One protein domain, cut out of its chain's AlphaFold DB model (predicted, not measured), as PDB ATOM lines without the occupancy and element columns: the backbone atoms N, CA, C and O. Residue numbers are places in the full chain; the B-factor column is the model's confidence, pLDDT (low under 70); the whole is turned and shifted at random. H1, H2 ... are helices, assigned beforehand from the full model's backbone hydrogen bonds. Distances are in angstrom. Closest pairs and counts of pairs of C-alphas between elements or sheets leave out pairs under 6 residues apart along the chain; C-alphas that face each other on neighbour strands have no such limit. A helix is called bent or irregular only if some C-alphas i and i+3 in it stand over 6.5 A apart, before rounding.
ATOM      1  N   ASN A 107     -38.998   0.754 -46.069       97.81
ATOM      2  CA  ASN A 107     -39.078   0.571 -44.627       97.81
ATOM      3  C   ASN A 107     -38.450   1.781 -43.915       97.81
ATOM      4  O   ASN A 107     -37.243   2.015 -44.013       97.81
ATOM      5  N   LEU A 108     -39.283   2.553 -43.213       96.62
ATOM      6  CA  LEU A 108     -38.872   3.798 -42.560       96.62
ATOM      7  C   LEU A 108     -37.788   3.547 -41.505       96.62
ATOM      8  O   LEU A 108     -36.766   4.226 -41.512       96.62
ATOM      9  N   SER A 109     -37.962   2.531 -40.653       94.62
ATOM     10  CA  SER A 109     -37.006   2.199 -39.590       94.62
ATOM     11  C   SER A 109     -35.648   1.755 -40.134       94.62
ATOM     12  O   SER A 109     -34.622   2.181 -39.614       94.62
ATOM     13  N   ALA A 110     -35.614   0.936 -41.190       96.75
ATOM     14  CA  ALA A 110     -34.368   0.478 -41.798       96.75
ATOM     15  C   ALA A 110     -33.604   1.632 -42.460       96.75
ATOM     16  O   ALA A 110     -32.399   1.758 -42.255       96.75
ATOM     17  N   ASN A 111     -34.300   2.490 -43.219       98.31
ATOM     18  CA  ASN A 111     -33.684   3.672 -43.827       98.31
ATOM     19  C   ASN A 111     -33.167   4.631 -42.747       98.31
ATOM     20  O   ASN A 111     -32.017   5.062 -42.801       98.31
ATOM     21  N   TYR A 112     -33.970   4.909 -41.721       95.69
ATOM     22  CA  TYR A 112     -33.555   5.780 -40.629       95.69
ATOM     23  C   TYR A 112     -32.335   5.222 -39.899       95.69
ATOM     24  O   TYR A 112     -31.303   5.884 -39.841       95.69
ATOM     25  N   ASN A 113     -32.394   3.976 -39.428       93.94
ATOM     26  CA  ASN A 113     -31.291   3.392 -38.676       93.94
ATOM     27  C   ASN A 113     -30.008   3.279 -39.518       93.94
ATOM     28  O   ASN A 113     -28.929   3.568 -39.006       93.94
ATOM     29  N   MET A 114     -30.105   2.932 -40.806       95.94
ATOM     30  CA  MET A 114     -28.953   2.920 -41.716       95.94
ATOM     31  C   MET A 114     -28.340   4.317 -41.878       95.94
ATOM     32  O   MET A 114     -27.122   4.481 -41.781       95.94
ATOM     33  N   GLY A 115     -29.181   5.330 -42.097       95.00
ATOM     34  CA  GLY A 115     -28.755   6.720 -42.211       95.00
ATOM     35  C   GLY A 115     -28.027   7.204 -40.959       95.00
ATOM     36  O   GLY A 115     -26.943   7.778 -41.051       95.00
ATOM     37  N   ILE A 116     -28.572   6.902 -39.780       89.50
ATOM     38  CA  ILE A 116     -27.967   7.295 -38.505       89.50
ATOM     39  C   ILE A 116     -26.664   6.533 -38.227       89.50
ATOM     40  O   ILE A 116     -25.734   7.118 -37.680       89.50
ATOM     41  N   VAL A 117     -26.530   5.267 -38.637       90.88
ATOM     42  CA  VAL A 117     -25.259   4.524 -38.515       90.88
ATOM     43  C   VAL A 117     -24.132   5.217 -39.283       90.88
ATOM     44  O   VAL A 117     -23.053   5.423 -38.726       90.88
ATOM     45  N   TYR A 118     -24.375   5.629 -40.530       93.44
ATOM     46  CA  TYR A 118     -23.384   6.379 -41.309       93.44
ATOM     47  C   TYR A 118     -23.149   7.787 -40.755       93.44
ATOM     48  O   TYR A 118     -22.001   8.217 -40.655       93.44
ATOM     49  N   TYR A 119     -24.208   8.484 -40.334       87.69
ATOM     50  CA  TYR A 119     -24.094   9.792 -39.689       87.69
ATOM     51  C   TYR A 119     -23.196   9.732 -38.448       87.69
ATOM     52  O   TYR A 119     -22.225  10.480 -38.339       87.69
ATOM     53  N   ASN A 120     -23.467   8.788 -37.544       84.38
ATOM     54  CA  ASN A 120     -22.697   8.595 -36.322       84.38
ATOM     55  C   ASN A 120     -21.252   8.180 -36.617       84.38
ATOM     56  O   ASN A 120     -20.352   8.563 -35.875       84.38
ATOM     57  N   GLU A 121     -21.000   7.442 -37.698       86.81
ATOM     58  CA  GLU A 121     -19.634   7.150 -38.130       86.81
ATOM     59  C   GLU A 121     -18.897   8.415 -38.596       86.81
ATOM     60  O   GLU A 121     -17.747   8.615 -38.210       86.81
ATOM     61  N   GLY A 122     -19.553   9.313 -39.338       85.12
ATOM     62  CA  GLY A 122     -18.984  10.618 -39.703       85.12
ATOM     63  C   GLY A 122     -18.674  11.471 -38.469       85.12
ATOM     64  O   GLY A 122     -17.561  11.971 -38.306       85.12
ATOM     65  N   VAL A 123     -19.617  11.537 -37.526       79.19
ATOM     66  CA  VAL A 123     -19.447  12.183 -36.212       79.19
ATOM     67  C   VAL A 123     -18.269  11.568 -35.443       79.19
ATOM     68  O   VAL A 123     -17.425  12.295 -34.922       79.19
ATOM     69  N   ASN A 124     -18.151  10.237 -35.398       79.62
ATOM     70  CA  ASN A 124     -17.044   9.540 -34.739       79.62
ATOM     71  C   ASN A 124     -15.692   9.795 -35.415       79.62
ATOM     72  O   ASN A 124     -14.665   9.812 -34.735       79.62
ATOM     73  N   GLN A 125     -15.663   9.982 -36.735       82.12
ATOM     74  CA  GLN A 125     -14.448  10.375 -37.445       82.12
ATOM     75  C   GLN A 125     -14.006  11.781 -37.040       82.12
ATOM     76  O   GLN A 125     -12.824  11.955 -36.759       82.12
ATOM     77  N   ILE A 126     -14.939  12.731 -36.904       76.38
ATOM     78  CA  ILE A 126     -14.642  14.077 -36.389       76.38
ATOM     79  C   ILE A 126     -14.113  13.996 -34.947       76.38
ATOM     80  O   ILE A 126     -13.084  14.592 -34.647       76.38
ATOM     81  N   LYS A 127     -14.750  13.204 -34.063       74.62
ATOM     82  CA  LYS A 127     -14.315  13.017 -32.658       74.62
ATOM     83  C   LYS A 127     -12.872  12.525 -32.517       74.62
ATOM     84  O   LYS A 127     -12.220  12.829 -31.527       74.62
ATOM     85  N   LYS A 128     -12.399  11.704 -33.460       76.25
ATOM     86  CA  LYS A 128     -11.044  11.124 -33.439       76.25
ATOM     87  C   LYS A 128      -9.960  12.122 -33.838       76.25
ATOM     88  O   LYS A 128      -8.783  11.815 -33.667       76.25
ATOM     89  N   LEU A 129     -10.330  13.273 -34.391       73.06
ATOM     90  CA  LEU A 129      -9.392  14.354 -34.643       73.06
ATOM     91  C   LEU A 129      -9.113  15.042 -33.294       73.06
ATOM     92  O   LEU A 129     -10.031  15.576 -32.676       73.06
ATOM     93  N   ASP A 130      -7.851  15.021 -32.845       59.25
ATOM     94  CA  ASP A 130      -7.315  15.475 -31.532       59.25
ATOM     95  C   ASP A 130      -7.619  16.944 -31.138       59.25
ATOM     96  O   ASP A 130      -7.119  17.477 -30.145       59.25
ATOM     97  N   TYR A 131      -8.426  17.636 -31.931       57.00
ATOM     98  CA  TYR A 131      -8.638  19.073 -31.887       57.00
ATOM     99  C   TYR A 131      -9.950  19.463 -31.193       57.00
ATOM    100  O   TYR A 131     -10.067  20.580 -30.693       57.00
ATOM    101  N   CYS A 132     -10.907  18.538 -31.067       54.69
ATOM    102  CA  CYS A 132     -12.167  18.746 -30.346       54.69
ATOM    103  C   CYS A 132     -12.060  18.262 -28.882       54.69
ATOM    104  O   CYS A 132     -12.835  17.423 -28.435       54.69
ATOM    105  N   ASN A 133     -11.093  18.782 -28.113       49.44
ATOM    106  CA  ASN A 133     -10.890  18.422 -26.694       49.44
ATOM    107  C   ASN A 133     -11.998  18.909 -25.735       49.44
ATOM    108  O   ASN A 133     -11.913  18.673 -24.529       49.44
ATOM    109  N   SER A 134     -13.056  19.568 -26.218       47.69
ATOM    110  CA  SER A 134     -14.234  19.820 -25.389       47.69
ATOM    111  C   SER A 134     -15.168  18.610 -25.447       47.69
ATOM    112  O   SER A 134     -16.006  18.465 -26.333       47.69
ATOM    113  N   ALA A 135     -15.060  17.749 -24.434       43.66
ATOM    114  CA  ALA A 135     -16.009  16.666 -24.169       43.66
ATOM    115  C   ALA A 135     -17.490  17.133 -24.157       43.66
ATOM    116  O   ALA A 135     -18.390  16.330 -24.374       43.66
ATOM    117  N   GLU A 136     -17.750  18.435 -23.972       46.88
ATOM    118  CA  GLU A 136     -19.076  19.067 -24.041       46.88
ATOM    119  C   GLU A 136     -19.647  19.244 -25.462       46.88
ATOM    120  O   GLU A 136     -20.856  19.405 -25.610       46.88
ATOM    121  N   ALA A 137     -18.825  19.234 -26.519       41.31
ATOM    122  CA  ALA A 137     -19.306  19.406 -27.897       41.31
ATOM    123  C   ALA A 137     -19.901  18.116 -28.492       41.31
ATOM    124  O   ALA A 137     -20.549  18.152 -29.537       41.31
ATOM    125  N   PHE A 138     -19.687  16.975 -27.829       49.03
ATOM    126  CA  PHE A 138     -19.844  15.649 -28.422       49.03
ATOM    127  C   PHE A 138     -20.676  14.653 -27.598       49.03
ATOM    128  O   PHE A 138     -20.526  13.440 -27.767       49.03
ATOM    129  N   SER A 139     -21.677  15.143 -26.859       47.75
ATOM    130  CA  SER A 139     -22.895  14.354 -26.579       47.75
ATOM    131  C   SER A 139     -23.694  14.012 -27.860       47.75
ATOM    132  O   SER A 139     -24.704  13.332 -27.798       47.75
ATOM    133  N   ALA A 140     -23.198  14.434 -29.034       46.28
ATOM    134  CA  ALA A 140     -23.801  14.410 -30.369       46.28
ATOM    135  C   ALA A 140     -24.003  13.047 -31.052       46.28
ATOM    136  O   ALA A 140     -24.273  13.020 -32.253       46.28
ATOM    137  N   SER A 141     -23.849  11.918 -30.359       49.72
ATOM    138  CA  SER A 141     -24.479  10.704 -30.886       49.72
ATOM    139  C   SER A 141     -25.968  10.857 -30.630       49.72
ATOM    140  O   SER A 141     -26.350  11.017 -29.474       49.72
ATOM    141  N   ILE A 142     -26.795  10.808 -31.676       53.84
ATOM    142  CA  ILE A 142     -28.229  10.584 -31.475       53.84
ATOM    143  C   ILE A 142     -28.318   9.260 -30.717       53.84
ATOM    144  O   ILE A 142     -27.966   8.210 -31.266       53.84
ATOM    145  N   ASP A 143     -28.656   9.327 -29.430       50.00
ATOM    146  CA  ASP A 143     -28.827   8.136 -28.616       50.00
ATOM    147  C   ASP A 143     -30.079   7.426 -29.127       50.00
ATOM    148  O   ASP A 143     -31.197   7.926 -29.014       50.00
ATOM    149  N   PHE A 144     -29.886   6.257 -29.736       47.94
ATOM    150  CA  PHE A 144     -30.971   5.450 -30.288       47.94
ATOM    151  C   PHE A 144     -31.985   4.999 -29.224       47.94
ATOM    152  O   PHE A 144     -33.071   4.546 -29.585       47.94
ATOM    153  N   ASN A 145     -31.627   5.083 -27.938       41.31
ATOM    154  CA  ASN A 145     -32.461   4.655 -26.821       41.31
ATOM    155  C   ASN A 145     -33.190   5.815 -26.124       41.31
ATOM    156  O   ASN A 145     -34.095   5.547 -25.332       41.31
ATOM    157  N   ASP A 146     -32.852   7.074 -26.428       45.38
ATOM    158  CA  ASP A 146     -33.507   8.243 -25.840       45.38
ATOM    159  C   ASP A 146     -34.111   9.154 -26.926       45.38
ATOM    160  O   ASP A 146     -33.403   9.960 -27.534       45.38
ATOM    161  N   PRO A 147     -35.437   9.082 -27.167       42.72
ATOM    162  CA  PRO A 147     -36.115   9.984 -28.098       42.72
ATOM    163  C   PRO A 147     -36.104  11.451 -27.632       42.72
ATOM    164  O   PRO A 147     -36.510  12.318 -28.399       42.72
ATOM    165  N   ASN A 148     -35.657  11.731 -26.400       37.88
ATOM    166  CA  ASN A 148     -35.510  13.069 -25.829       37.88
ATOM    167  C   ASN A 148     -34.043  13.492 -25.657       37.88
ATOM    168  O   ASN A 148     -33.801  14.507 -24.999       37.88
ATOM    169  N   ALA A 149     -33.075  12.747 -26.208       47.03
ATOM    170  CA  ALA A 149     -31.668  13.122 -26.121       47.03
ATOM    171  C   ALA A 149     -31.486  14.562 -26.629       47.03
ATOM    172  O   ALA A 149     -31.864  14.880 -27.760       47.03
ATOM    173  N   GLU A 150     -30.915  15.442 -25.798       43.09
ATOM    174  CA  GLU A 150     -30.605  16.810 -26.213       43.09
ATOM    175  C   GLU A 150     -29.637  16.760 -27.393       43.09
ATOM    176  O   GLU A 150     -28.463  16.408 -27.265       43.09
ATOM    177  N   ILE A 151     -30.148  17.135 -28.559       48.50
ATOM    178  CA  ILE A 151     -29.350  17.303 -29.762       48.50
ATOM    179  C   ILE A 151     -28.434  18.503 -29.492       48.50
ATOM    180  O   ILE A 151     -28.945  19.616 -29.314       48.50
ATOM    181  N   PRO A 152     -27.099  18.334 -29.445       50.75
ATOM    182  CA  PRO A 152     -26.219  19.485 -29.330       50.75
ATOM    183  C   PRO A 152     -26.499  20.413 -30.504       50.75
ATOM    184  O   PRO A 152     -26.707  19.948 -31.627       50.75
ATOM    185  N   SER A 153     -26.548  21.720 -30.239       51.44
ATOM    186  CA  SER A 153     -26.845  22.701 -31.280       51.44
ATOM    187  C   SER A 153     -25.970  22.412 -32.499       51.44
ATOM    188  O   SER A 153     -24.755  22.260 -32.358       51.44
ATOM    189  N   LEU A 154     -26.594  22.307 -33.682       52.78
ATOM    190  CA  LEU A 154     -25.899  22.118 -34.963       52.78
ATOM    191  C   LEU A 154     -24.660  23.025 -35.022       52.78
ATOM    192  O   LEU A 154     -23.574  22.569 -35.348       52.78
ATOM    193  N   GLU A 155     -24.804  24.257 -34.532       52.88
ATOM    194  CA  GLU A 155     -23.761  25.265 -34.338       52.88
ATOM    195  C   GLU A 155     -22.466  24.760 -33.658       52.88
ATOM    196  O   GLU A 155     -21.374  25.088 -34.113       52.88
ATOM    197  N   LYS A 156     -22.533  23.927 -32.610       57.72
ATOM    198  CA  LYS A 156     -21.334  23.383 -31.939       57.72
ATOM    199  C   LYS A 156     -20.623  22.321 -32.780       57.72
ATOM    200  O   LYS A 156     -19.393  22.321 -32.843       57.72
ATOM    201  N   LEU A 157     -21.382  21.444 -33.444       57.12
ATOM    202  CA  LEU A 157     -20.831  20.451 -34.375       57.12
ATOM    203  C   LEU A 157     -20.170  21.158 -35.573       57.12
ATOM    204  O   LEU A 157     -19.073  20.792 -35.993       57.12
ATOM    205  N   MET A 158     -20.825  22.220 -36.051       61.88
ATOM    206  CA  MET A 158     -20.404  23.086 -37.151       61.88
ATOM    207  C   MET A 158     -19.069  23.787 -36.862       61.88
ATOM    208  O   MET A 158     -18.172  23.767 -37.703       61.88
ATOM    209  N   VAL A 159     -18.907  24.367 -35.664       61.06
ATOM    210  CA  VAL A 159     -17.659  25.036 -35.249       61.06
ATOM    211  C   VAL A 159     -16.498  24.053 -35.154       61.06
ATOM    212  O   VAL A 159     -15.401  24.391 -35.596       61.06
ATOM    213  N   CYS A 160     -16.728  22.839 -34.631       62.66
ATOM    214  CA  CYS A 160     -15.680  21.823 -34.632       62.66
ATOM    215  C   CYS A 160     -15.310  21.482 -36.070       62.66
ATOM    216  O   CYS A 160     -14.174  21.747 -36.431       62.66
ATOM    217  N   TYR A 161     -16.256  21.037 -36.906       64.62
ATOM    218  CA  TYR A 161     -15.983  20.659 -38.298       64.62
ATOM    219  C   TYR A 161     -15.133  21.705 -39.038       64.62
ATOM    220  O   TYR A 161     -14.028  21.375 -39.447       64.62
ATOM    221  N   LEU A 162     -15.544  22.980 -39.069       66.12
ATOM    222  CA  LEU A 162     -14.808  24.067 -39.741       66.12
ATOM    223  C   LEU A 162     -13.388  24.318 -39.202       66.12
ATOM    224  O   LEU A 162     -12.553  24.879 -39.907       66.12
ATOM    225  N   SER A 163     -13.108  23.940 -37.953       62.84
ATOM    226  CA  SER A 163     -11.803  24.155 -37.314       62.84
ATOM    227  C   SER A 163     -10.791  23.029 -37.553       62.84
ATOM    228  O   SER A 163      -9.613  23.224 -37.250       62.84
ATOM    229  N   VAL A 164     -11.223  21.876 -38.088       60.16
ATOM    230  CA  VAL A 164     -10.392  20.654 -38.149       60.16
ATOM    231  C   VAL A 164     -10.100  20.110 -39.539       60.16
ATOM    232  O   VAL A 164      -9.352  19.138 -39.646       60.16
ATOM    233  N   VAL A 165     -10.676  20.677 -40.596       60.31
ATOM    234  CA  VAL A 165     -10.565  20.067 -41.923       60.31
ATOM    235  C   VAL A 165      -9.230  20.426 -42.578       60.31
ATOM    236  O   VAL A 165      -9.077  21.501 -43.155       60.31
ATOM    237  N   ASP A 166      -8.255  19.519 -42.510       66.31
ATOM    238  CA  ASP A 166      -7.294  19.405 -43.607       66.31
ATOM    239  C   ASP A 166      -7.961  18.672 -44.787       66.31
ATOM    240  O   ASP A 166      -8.919  17.919 -44.604       66.31
ATOM    241  N   GLU A 167      -7.486  18.918 -46.008       64.38
ATOM    242  CA  GLU A 167      -8.140  18.452 -47.246       64.38
ATOM    243  C   GLU A 167      -8.411  16.930 -47.227       64.38
ATOM    244  O   GLU A 167      -9.473  16.468 -47.633       64.38
ATOM    245  N   LEU A 168      -7.504  16.142 -46.632       65.56
ATOM    246  CA  LEU A 168      -7.599  14.680 -46.597       65.56
ATOM    247  C   LEU A 168      -8.613  14.139 -45.570       65.56
ATOM    248  O   LEU A 168      -9.322  13.168 -45.850       65.56
ATOM    249  N   SER A 169      -8.661  14.699 -44.358       71.31
ATOM    250  CA  SER A 169      -9.616  14.259 -43.328       71.31
ATOM    251  C   SER A 169     -11.044  14.701 -43.655       71.31
ATOM    252  O   SER A 169     -11.987  13.937 -43.414       71.31
ATOM    253  N   GLY A 170     -11.187  15.869 -44.287       74.19
ATOM    254  CA  GLY A 170     -12.449  16.384 -44.808       74.19
ATOM    255  C   GLY A 170     -13.115  15.466 -45.802       74.19
ATOM    256  O   GLY A 170     -14.266  15.085 -45.592       74.19
ATOM    257  N   ASP A 171     -12.373  15.037 -46.821       83.94
ATOM    258  CA  ASP A 171     -12.882  14.159 -47.875       83.94
ATOM    259  C   ASP A 171     -13.443  12.852 -47.314       83.94
ATOM    260  O   ASP A 171     -14.514  12.382 -47.709       83.94
ATOM    261  N   LYS A 172     -12.750  12.258 -46.337       86.50
ATOM    262  CA  LYS A 172     -13.209  11.020 -45.705       86.50
ATOM    263  C   LYS A 172     -14.508  11.230 -44.921       86.50
ATOM    264  O   LYS A 172     -15.434  10.423 -45.053       86.50
ATOM    265  N   ILE A 173     -14.594  12.300 -44.135       84.38
ATOM    266  CA  ILE A 173     -15.791  12.620 -43.349       84.38
ATOM    267  C   ILE A 173     -16.964  12.937 -44.285       84.38
ATOM    268  O   ILE A 173     -18.041  12.358 -44.132       84.38
ATOM    269  N   ALA A 174     -16.736  13.762 -45.309       87.31
ATOM    270  CA  ALA A 174     -17.720  14.094 -46.334       87.31
ATOM    271  C   ALA A 174     -18.225  12.836 -47.055       87.31
ATOM    272  O   ALA A 174     -19.433  12.629 -47.151       87.31
ATOM    273  N   SER A 175     -17.324  11.938 -47.473       91.94
ATOM    274  CA  SER A 175     -17.705  10.665 -48.102       91.94
ATOM    275  C   SER A 175     -18.557   9.785 -47.178       91.94
ATOM    276  O   SER A 175     -19.497   9.131 -47.627       91.94
ATOM    277  N   THR A 176     -18.287   9.808 -45.870       91.00
ATOM    278  CA  THR A 176     -19.074   9.064 -44.881       91.00
ATOM    279  C   THR A 176     -20.474   9.660 -44.729       91.00
ATOM    280  O   THR A 176     -21.457   8.922 -44.705       91.00
ATOM    281  N   PHE A 177     -20.596  10.988 -44.696       90.94
ATOM    282  CA  PHE A 177     -21.898  11.650 -44.661       90.94
ATOM    283  C   PHE A 177     -22.702  11.467 -45.954       90.94
ATOM    284  O   PHE A 177     -23.915  11.268 -45.896       90.94
ATOM    285  N   GLN A 178     -22.045  11.434 -47.114       95.38
ATOM    286  CA  GLN A 178     -22.697  11.115 -48.388       95.38
ATOM    287  C   GLN A 178     -23.332   9.718 -48.384       95.38
ATOM    288  O   GLN A 178     -24.386   9.528 -48.986       95.38
ATOM    289  N   LEU A 179     -22.747   8.747 -47.671       96.69
ATOM    290  CA  LEU A 179     -23.349   7.419 -47.510       96.69
ATOM    291  C   LEU A 179     -24.646   7.448 -46.686       96.69
ATOM    292  O   LEU A 179     -25.501   6.589 -46.891       96.69
ATOM    293  N   ALA A 180     -24.821   8.423 -45.787       95.94
ATOM    294  CA  ALA A 180     -26.035   8.579 -44.985       95.94
ATOM    295  C   ALA A 180     -27.200   9.210 -45.771       95.94
ATOM    296  O   ALA A 180     -28.355   8.834 -45.553       95.94
ATOM    297  N   LEU A 181     -26.896  10.144 -46.685       96.75
ATOM    298  CA  LEU A 181     -27.884  10.923 -47.442       96.75
ATOM    299  C   LEU A 181     -29.001  10.091 -48.084       96.75
ATOM    300  O   LEU A 181     -30.153  10.358 -47.752       96.75
ATOM    301  N   PRO A 182     -28.736   9.068 -48.926       98.06
ATOM    302  CA  PRO A 182     -29.810   8.384 -49.647       98.06
ATOM    303  C   PRO A 182     -30.839   7.740 -48.710       98.06
ATOM    304  O   PRO A 182     -32.015   7.643 -49.057       98.06
ATOM    305  N   TYR A 183     -30.420   7.325 -47.513       98.12
ATOM    306  CA  TYR A 183     -31.314   6.724 -46.532       98.12
ATOM    307  C   TYR A 183     -32.095   7.779 -45.742       98.12
ATOM    308  O   TYR A 183     -33.299   7.636 -45.559       98.12
ATOM    309  N   LEU A 184     -31.452   8.866 -45.306       96.56
ATOM    310  CA  LEU A 184     -32.140   9.935 -44.572       96.56
ATOM    311  C   LEU A 184     -33.076  10.747 -45.475       96.56
ATOM    312  O   LEU A 184     -34.168  11.113 -45.053       96.56
ATOM    313  N   GLU A 185     -32.704  10.965 -46.733       97.44
ATOM    314  CA  GLU A 185     -33.593  11.550 -47.738       97.44
ATOM    315  C   GLU A 185     -34.789  10.642 -48.005       97.44
ATOM    316  O   GLU A 185     -35.916  11.127 -48.049       97.44
ATOM    317  N   LYS A 186     -34.585   9.317 -48.071       98.44
ATOM    318  CA  LYS A 186     -35.696   8.362 -48.147       98.44
ATOM    319  C   LYS A 186     -36.620   8.469 -46.932       98.44
ATOM    320  O   LYS A 186     -37.833   8.435 -47.101       98.44
ATOM    321  N   VAL A 187     -36.086   8.626 -45.718       97.38
ATOM    322  CA  VAL A 187     -36.924   8.860 -44.528       97.38
ATOM    323  C   VAL A 187     -37.697  10.163 -44.663       97.38
ATOM    324  O   VAL A 187     -38.884  10.166 -44.378       97.38
ATOM    325  N   TYR A 188     -37.069  11.238 -45.139       96.81
ATOM    326  CA  TYR A 188     -37.747  12.513 -45.367       96.81
ATOM    327  C   TYR A 188     -38.854  12.412 -46.431       96.81
ATOM    328  O   TYR A 188     -39.914  13.005 -46.266       96.81
ATOM    329  N   GLU A 189     -38.649  11.637 -47.500       97.69
ATOM    330  CA  GLU A 189     -39.687  11.358 -48.501       97.69
ATOM    331  C   GLU A 189     -40.896  10.621 -47.900       97.69
ATOM    332  O   GLU A 189     -42.033  10.883 -48.290       97.69
ATOM    333  N   LEU A 190     -40.652   9.687 -46.974       96.06
ATOM    334  CA  LEU A 190     -41.685   8.863 -46.337       96.06
ATOM    335  C   LEU A 190     -42.388   9.584 -45.179       96.06
ATOM    336  O   LEU A 190     -43.595   9.434 -44.999       96.06
ATOM    337  N   ASP A 191     -41.632  10.355 -44.403       95.44
ATOM    338  CA  ASP A 191     -42.082  11.142 -43.260       95.44
ATOM    339  C   ASP A 191     -41.351  12.500 -43.225       95.44
ATOM    340  O   ASP A 191     -40.321  12.663 -42.558       95.44
ATOM    341  N   PRO A 192     -41.901  13.521 -43.913       94.94
ATOM    342  CA  PRO A 192     -41.318  14.860 -43.950       94.94
ATOM    343  C   PRO A 192     -41.285  15.572 -42.594       94.94
ATOM    344  O   PRO A 192     -40.651  16.624 -42.470       94.94
ATOM    345  N   GLN A 193     -42.008  15.047 -41.598       90.25
ATOM    346  CA  GLN A 193     -42.096  15.624 -40.262       90.25
ATOM    347  C   GLN A 193     -41.139  14.968 -39.264       90.25
ATOM    348  O   GLN A 193     -41.053  15.434 -38.129       90.25
ATOM    349  N   HIS A 194     -40.381  13.950 -39.686       87.69
ATOM    350  CA  HIS A 194     -39.447  13.238 -38.827       87.69
ATOM    351  C   HIS A 194     -38.315  14.162 -38.339       87.69
ATOM    352  O   HIS A 194     -37.321  14.387 -39.036       87.69
ATOM    353  N   GLU A 195     -38.460  14.702 -37.125       84.81
ATOM    354  CA  GLU A 195     -37.592  15.744 -36.556       84.81
ATOM    355  C   GLU A 195     -36.107  15.361 -36.602       84.81
ATOM    356  O   GLU A 195     -35.284  16.109 -37.136       84.81
ATOM    357  N   ASN A 196     -35.768  14.155 -36.140       82.38
ATOM    358  CA  ASN A 196     -34.383  13.682 -36.119       82.38
ATOM    359  C   ASN A 196     -33.777  13.589 -37.526       82.38
ATOM    360  O   ASN A 196     -32.584  13.828 -37.702       82.38
ATOM    361  N   THR A 197     -34.594  13.286 -38.540       88.75
ATOM    362  CA  THR A 197     -34.132  13.219 -39.935       88.75
ATOM    363  C   THR A 197     -33.831  14.608 -40.470       88.75
ATOM    364  O   THR A 197     -32.789  14.802 -41.086       88.75
ATOM    365  N   LEU A 198     -34.694  15.592 -40.204       87.75
ATOM    366  CA  LEU A 198     -34.467  16.980 -40.621       87.75
ATOM    367  C   LEU A 198     -33.178  17.545 -40.021       87.75
ATOM    368  O   LEU A 198     -32.422  18.240 -40.697       87.75
ATOM    369  N   ILE A 199     -32.912  17.214 -38.760       83.12
ATOM    370  CA  ILE A 199     -31.707  17.644 -38.055       83.12
ATOM    371  C   ILE A 199     -30.467  16.949 -38.616       83.12
ATOM    372  O   ILE A 199     -29.480  17.625 -38.912       83.12
ATOM    373  N   ALA A 200     -30.517  15.629 -38.808       83.81
ATOM    374  CA  ALA A 200     -29.407  14.878 -39.385       83.81
ATOM    375  C   ALA A 200     -29.081  15.355 -40.811       83.81
ATOM    376  O   ALA A 200     -27.912  15.567 -41.131       83.81
ATOM    377  N   LEU A 201     -30.100  15.606 -41.645       90.31
ATOM    378  CA  LEU A 201     -29.926  16.168 -42.986       90.31
ATOM    379  C   LEU A 201     -29.289  17.560 -42.929       90.31
ATOM    380  O   LEU A 201     -28.314  17.796 -43.635       90.31
ATOM    381  N   ALA A 202     -29.764  18.460 -42.063       86.12
ATOM    382  CA  ALA A 202     -29.144  19.777 -41.899       86.12
ATOM    383  C   ALA A 202     -27.666  19.678 -41.471       86.12
ATOM    384  O   ALA A 202     -26.828  20.401 -42.003       86.12
ATOM    385  N   GLY A 203     -27.329  18.762 -40.557       82.06
ATOM    386  CA  GLY A 203     -25.945  18.531 -40.129       82.06
ATOM    387  C   GLY A 203     -25.050  17.992 -41.245       82.06
ATOM    388  O   GLY A 203     -23.933  18.474 -41.424       82.06
ATOM    389  N   ILE A 204     -25.552  17.038 -42.036       88.50
ATOM    390  CA  ILE A 204     -24.828  16.492 -43.192       88.50
ATOM    391  C   ILE A 204     -24.606  17.566 -44.250       88.50
ATOM    392  O   ILE A 204     -23.478  17.761 -44.692       88.50
ATOM    393  N   TYR A 205     -25.662  18.267 -44.656       88.44
ATOM    394  CA  TYR A 205     -25.562  19.269 -45.713       88.44
ATOM    395  C   TYR A 205     -24.668  20.440 -45.315       88.44
ATOM    396  O   TYR A 205     -23.977  20.987 -46.167       88.44
ATOM    397  N   PHE A 206     -24.582  20.758 -44.023       82.88
ATOM    398  CA  PHE A 206     -23.577  21.691 -43.532       82.88
ATOM    399  C   PHE A 206     -22.152  21.175 -43.746       82.88
ATOM    400  O   PHE A 206     -21.305  21.912 -44.242       82.88
ATOM    401  N   ALA A 207     -21.882  19.918 -43.380       79.69
ATOM    402  CA  ALA A 207     -20.569  19.305 -43.576       79.69
ATOM    403  C   ALA A 207     -20.194  19.171 -45.062       79.69
ATOM    404  O   ALA A 207     -19.023  19.055 -45.393       79.69
ATOM    405  N   LEU A 208     -21.182  19.193 -45.958       86.50
ATOM    406  CA  LEU A 208     -20.996  19.202 -47.410       86.50
ATOM    407  C   LEU A 208     -21.023  20.614 -48.019       86.50
ATOM    408  O   LEU A 208     -21.033  20.737 -49.240       86.50
ATOM    409  N   GLU A 209     -21.059  21.659 -47.187       85.75
ATOM    410  CA  GLU A 209     -21.092  23.073 -47.589       85.75
ATOM    411  C   GLU A 209     -22.301  23.471 -48.467       85.75
ATOM    412  O   GLU A 209     -22.298  24.506 -49.132       85.75
ATOM    413  N   ASP A 210     -23.387  22.693 -48.431       89.56
ATOM    414  CA  ASP A 210     -24.650  22.999 -49.112       89.56
ATOM    415  C   ASP A 210     -25.581  23.785 -48.176       89.56
ATOM    416  O   ASP A 210     -26.537  23.269 -47.584       89.56
ATOM    417  N   TYR A 211     -25.271  25.069 -48.001       85.62
ATOM    418  CA  TYR A 211     -26.000  25.938 -47.075       85.62
ATOM    419  C   TYR A 211     -27.455  26.202 -47.492       85.62
ATOM    420  O   TYR A 211     -28.297  26.435 -46.624       85.62
ATOM    421  N   GLU A 212     -27.784  26.101 -48.784       92.75
ATOM    422  CA  GLU A 212     -29.171  26.207 -49.256       92.75
ATOM    423  C   GLU A 212     -30.022  25.072 -48.670       92.75
ATOM    424  O   GLU A 212     -31.115  25.300 -48.135       92.75
ATOM    425  N   LYS A 213     -29.496  23.841 -48.689       92.12
ATOM    426  CA  LYS A 213     -30.152  22.689 -48.062       92.12
ATOM    427  C   LYS A 213     -30.205  22.802 -46.542       92.12
ATOM    428  O   LYS A 213     -31.220  22.421 -45.955       92.12
ATOM    429  N   VAL A 214     -29.172  23.350 -45.898       84.38
ATOM    430  CA  VAL A 214     -29.189  23.598 -44.444       84.38
ATOM    431  C   VAL A 214     -30.370  24.492 -44.065       84.38
ATOM    432  O   VAL A 214     -31.187  24.105 -43.224       84.38
ATOM    433  N   GLU A 215     -30.506  25.651 -44.714       84.69
ATOM    434  CA  GLU A 215     -31.609  26.586 -44.462       84.69
ATOM    435  C   GLU A 215     -32.974  25.939 -44.729       84.69
ATOM    436  O   GLU A 215     -33.923  26.115 -43.954       84.69
ATOM    437  N   TYR A 216     -33.073  25.150 -45.802       91.94
ATOM    438  CA  TYR A 216     -34.285  24.422 -46.152       91.94
ATOM    439  C   TYR A 216     -34.740  23.482 -45.026       91.94
ATOM    440  O   TYR A 216     -35.870  23.611 -44.539       91.94
ATOM    441  N   TYR A 217     -33.879  22.565 -44.573       86.62
ATOM    442  CA  TYR A 217     -34.258  21.577 -43.559       86.62
ATOM    443  C   TYR A 217     -34.461  22.202 -42.174       86.62
ATOM    444  O   TYR A 217     -35.377  21.797 -41.455       86.62
ATOM    445  N   GLN A 218     -33.707  23.249 -41.821       82.88
ATOM    446  CA  GLN A 218     -33.949  24.019 -40.595       82.88
ATOM    447  C   GLN A 218     -35.332  24.678 -40.607       82.88
ATOM    448  O   GLN A 218     -36.082  24.580 -39.634       82.88
ATOM    449  N   LYS A 219     -35.713  25.304 -41.726       86.88
ATOM    450  CA  LYS A 219     -37.035  25.920 -41.884       86.88
ATOM    451  C   LYS A 219     -38.158  24.890 -41.807       86.88
ATOM    452  O   LYS A 219     -39.201  25.185 -41.225       86.88
ATOM    453  N   MET A 220     -37.968  23.705 -42.387       87.69
ATOM    454  CA  MET A 220     -38.931  22.606 -42.266       87.69
ATOM    455  C   MET A 220     -39.074  22.149 -40.813       87.69
ATOM    456  O   MET A 220     -40.197  22.016 -40.338       87.69
ATOM    457  N   ASN A 221     -37.969  22.016 -40.075       78.69
ATOM    458  CA  ASN A 221     -38.016  21.618 -38.668       78.69
ATOM    459  C   ASN A 221     -38.748  22.648 -37.790       78.69
ATOM    460  O   ASN A 221     -39.571  22.285 -36.957       78.69
ATOM    461  N   VAL A 222     -38.508  23.947 -38.008       78.38
ATOM    462  CA  VAL A 222     -39.217  25.017 -37.280       78.38
ATOM    463  C   VAL A 222     -40.718  24.988 -37.566       78.38
ATOM    464  O   VAL A 222     -41.509  25.127 -36.639       78.38
ATOM    465  N   LYS A 223     -41.125  24.778 -38.826       80.19
ATOM    466  CA  LYS A 223     -42.547  24.685 -39.194       80.19
ATOM    467  C   LYS A 223     -43.274  23.549 -38.482       80.19
ATOM    468  O   LYS A 223     -44.444  23.714 -38.180       80.19
ATOM    469  N   ASN A 224     -42.603  22.433 -38.213       77.94
ATOM    470  CA  ASN A 224     -43.222  21.281 -37.554       77.94
ATOM    471  C   ASN A 224     -43.495  21.517 -36.057       77.94
ATOM    472  O   ASN A 224     -44.236  20.752 -35.448       77.94
ATOM    473  N   LYS A 225     -42.894  22.555 -35.458       70.62
ATOM    474  CA  LYS A 225     -43.027  22.895 -34.029       70.62
ATOM    475  C   LYS A 225     -44.107  23.945 -33.737       70.62
ATOM    476  O   LYS A 225     -44.299  24.285 -32.570       70.62
ATOM    477  N   VAL A 226     -44.759  24.485 -34.771       57.19
ATOM    478  CA  VAL A 226     -45.779  25.550 -34.698       57.19
ATOM    479  C   VAL A 226     -47.137  24.985 -35.079       57.19
ATOM    480  O   VAL A 226     -48.108  25.288 -34.352       57.19
TER     481      VAL A 226
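Overview. This is residues 107 to 226 of the 226 residues of an uncharacterized protein of Flavobacteriales bacterium (UniProt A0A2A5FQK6). Helix H4 makes the middle of a helical body, with H1 and the bent H3 on one side of it and H2 and H5 beyond it on the other. H1, the arm H3a and H4 form an up-and-down bundle, each running against the one before, and a long loop, residues 128 to 153, joins H1 to H2 along the outside. The printed part has 120 residues with five named helices, H1 to H5, and no named strand; its class is all helix. It is compact, with a radius of gyration of the C-alphas of 13.6 A, and spans 37 by 27 by 25 A.

Along the chain. H1, residues 108 to 127, begins at C-alpha 108 (-38.872, 3.798, -42.560) and is 28.0 A long. H2 is residues 154 to 164, 15.9 A. H3, residues 167 to 190, was assigned as one helix by its hydrogen bonds but is bent: C-alphas 179 and 182 are 6.9 A apart. Its arms are H3a, residues 167 to 179, 18.8 A, and H3b, residues 182 to 190, 12.3 A. H4 is residues 195 to 207, 18.8 A. H5, residues 211 to 223, 18.4 A, ends at C-alpha 223 (-42.547, 24.685, -39.194).

Arrangement. The hub H4 touches H5 at a shallow tilt of 17 degrees, a hairpin; their closest C-alphas, Ala 202 and Val 214, are 4.6 A apart. H4 touches H2, closest C-alphas Leu 154 and Gly 203, 6.3 A. H1 touches H3a at 12 degrees, a shallow tilt, opposite ways, closest C-alphas Gly 122 and Ile 173, 5.2 A. H1 and H5 are apart. Every O i to N i+4 pair is within hydrogen-bond range in H1, H2, H3b, H4 and H5; H3a has 8 of 9.

Size, cuts and confidence. The C-alphas of Leu 168 and Val 226 are the two farthest apart, 41.4 A. The printed part has no cut; the link H1 to H2 is long. Residues 130 to 168 and residue 226 have pLDDT under 70.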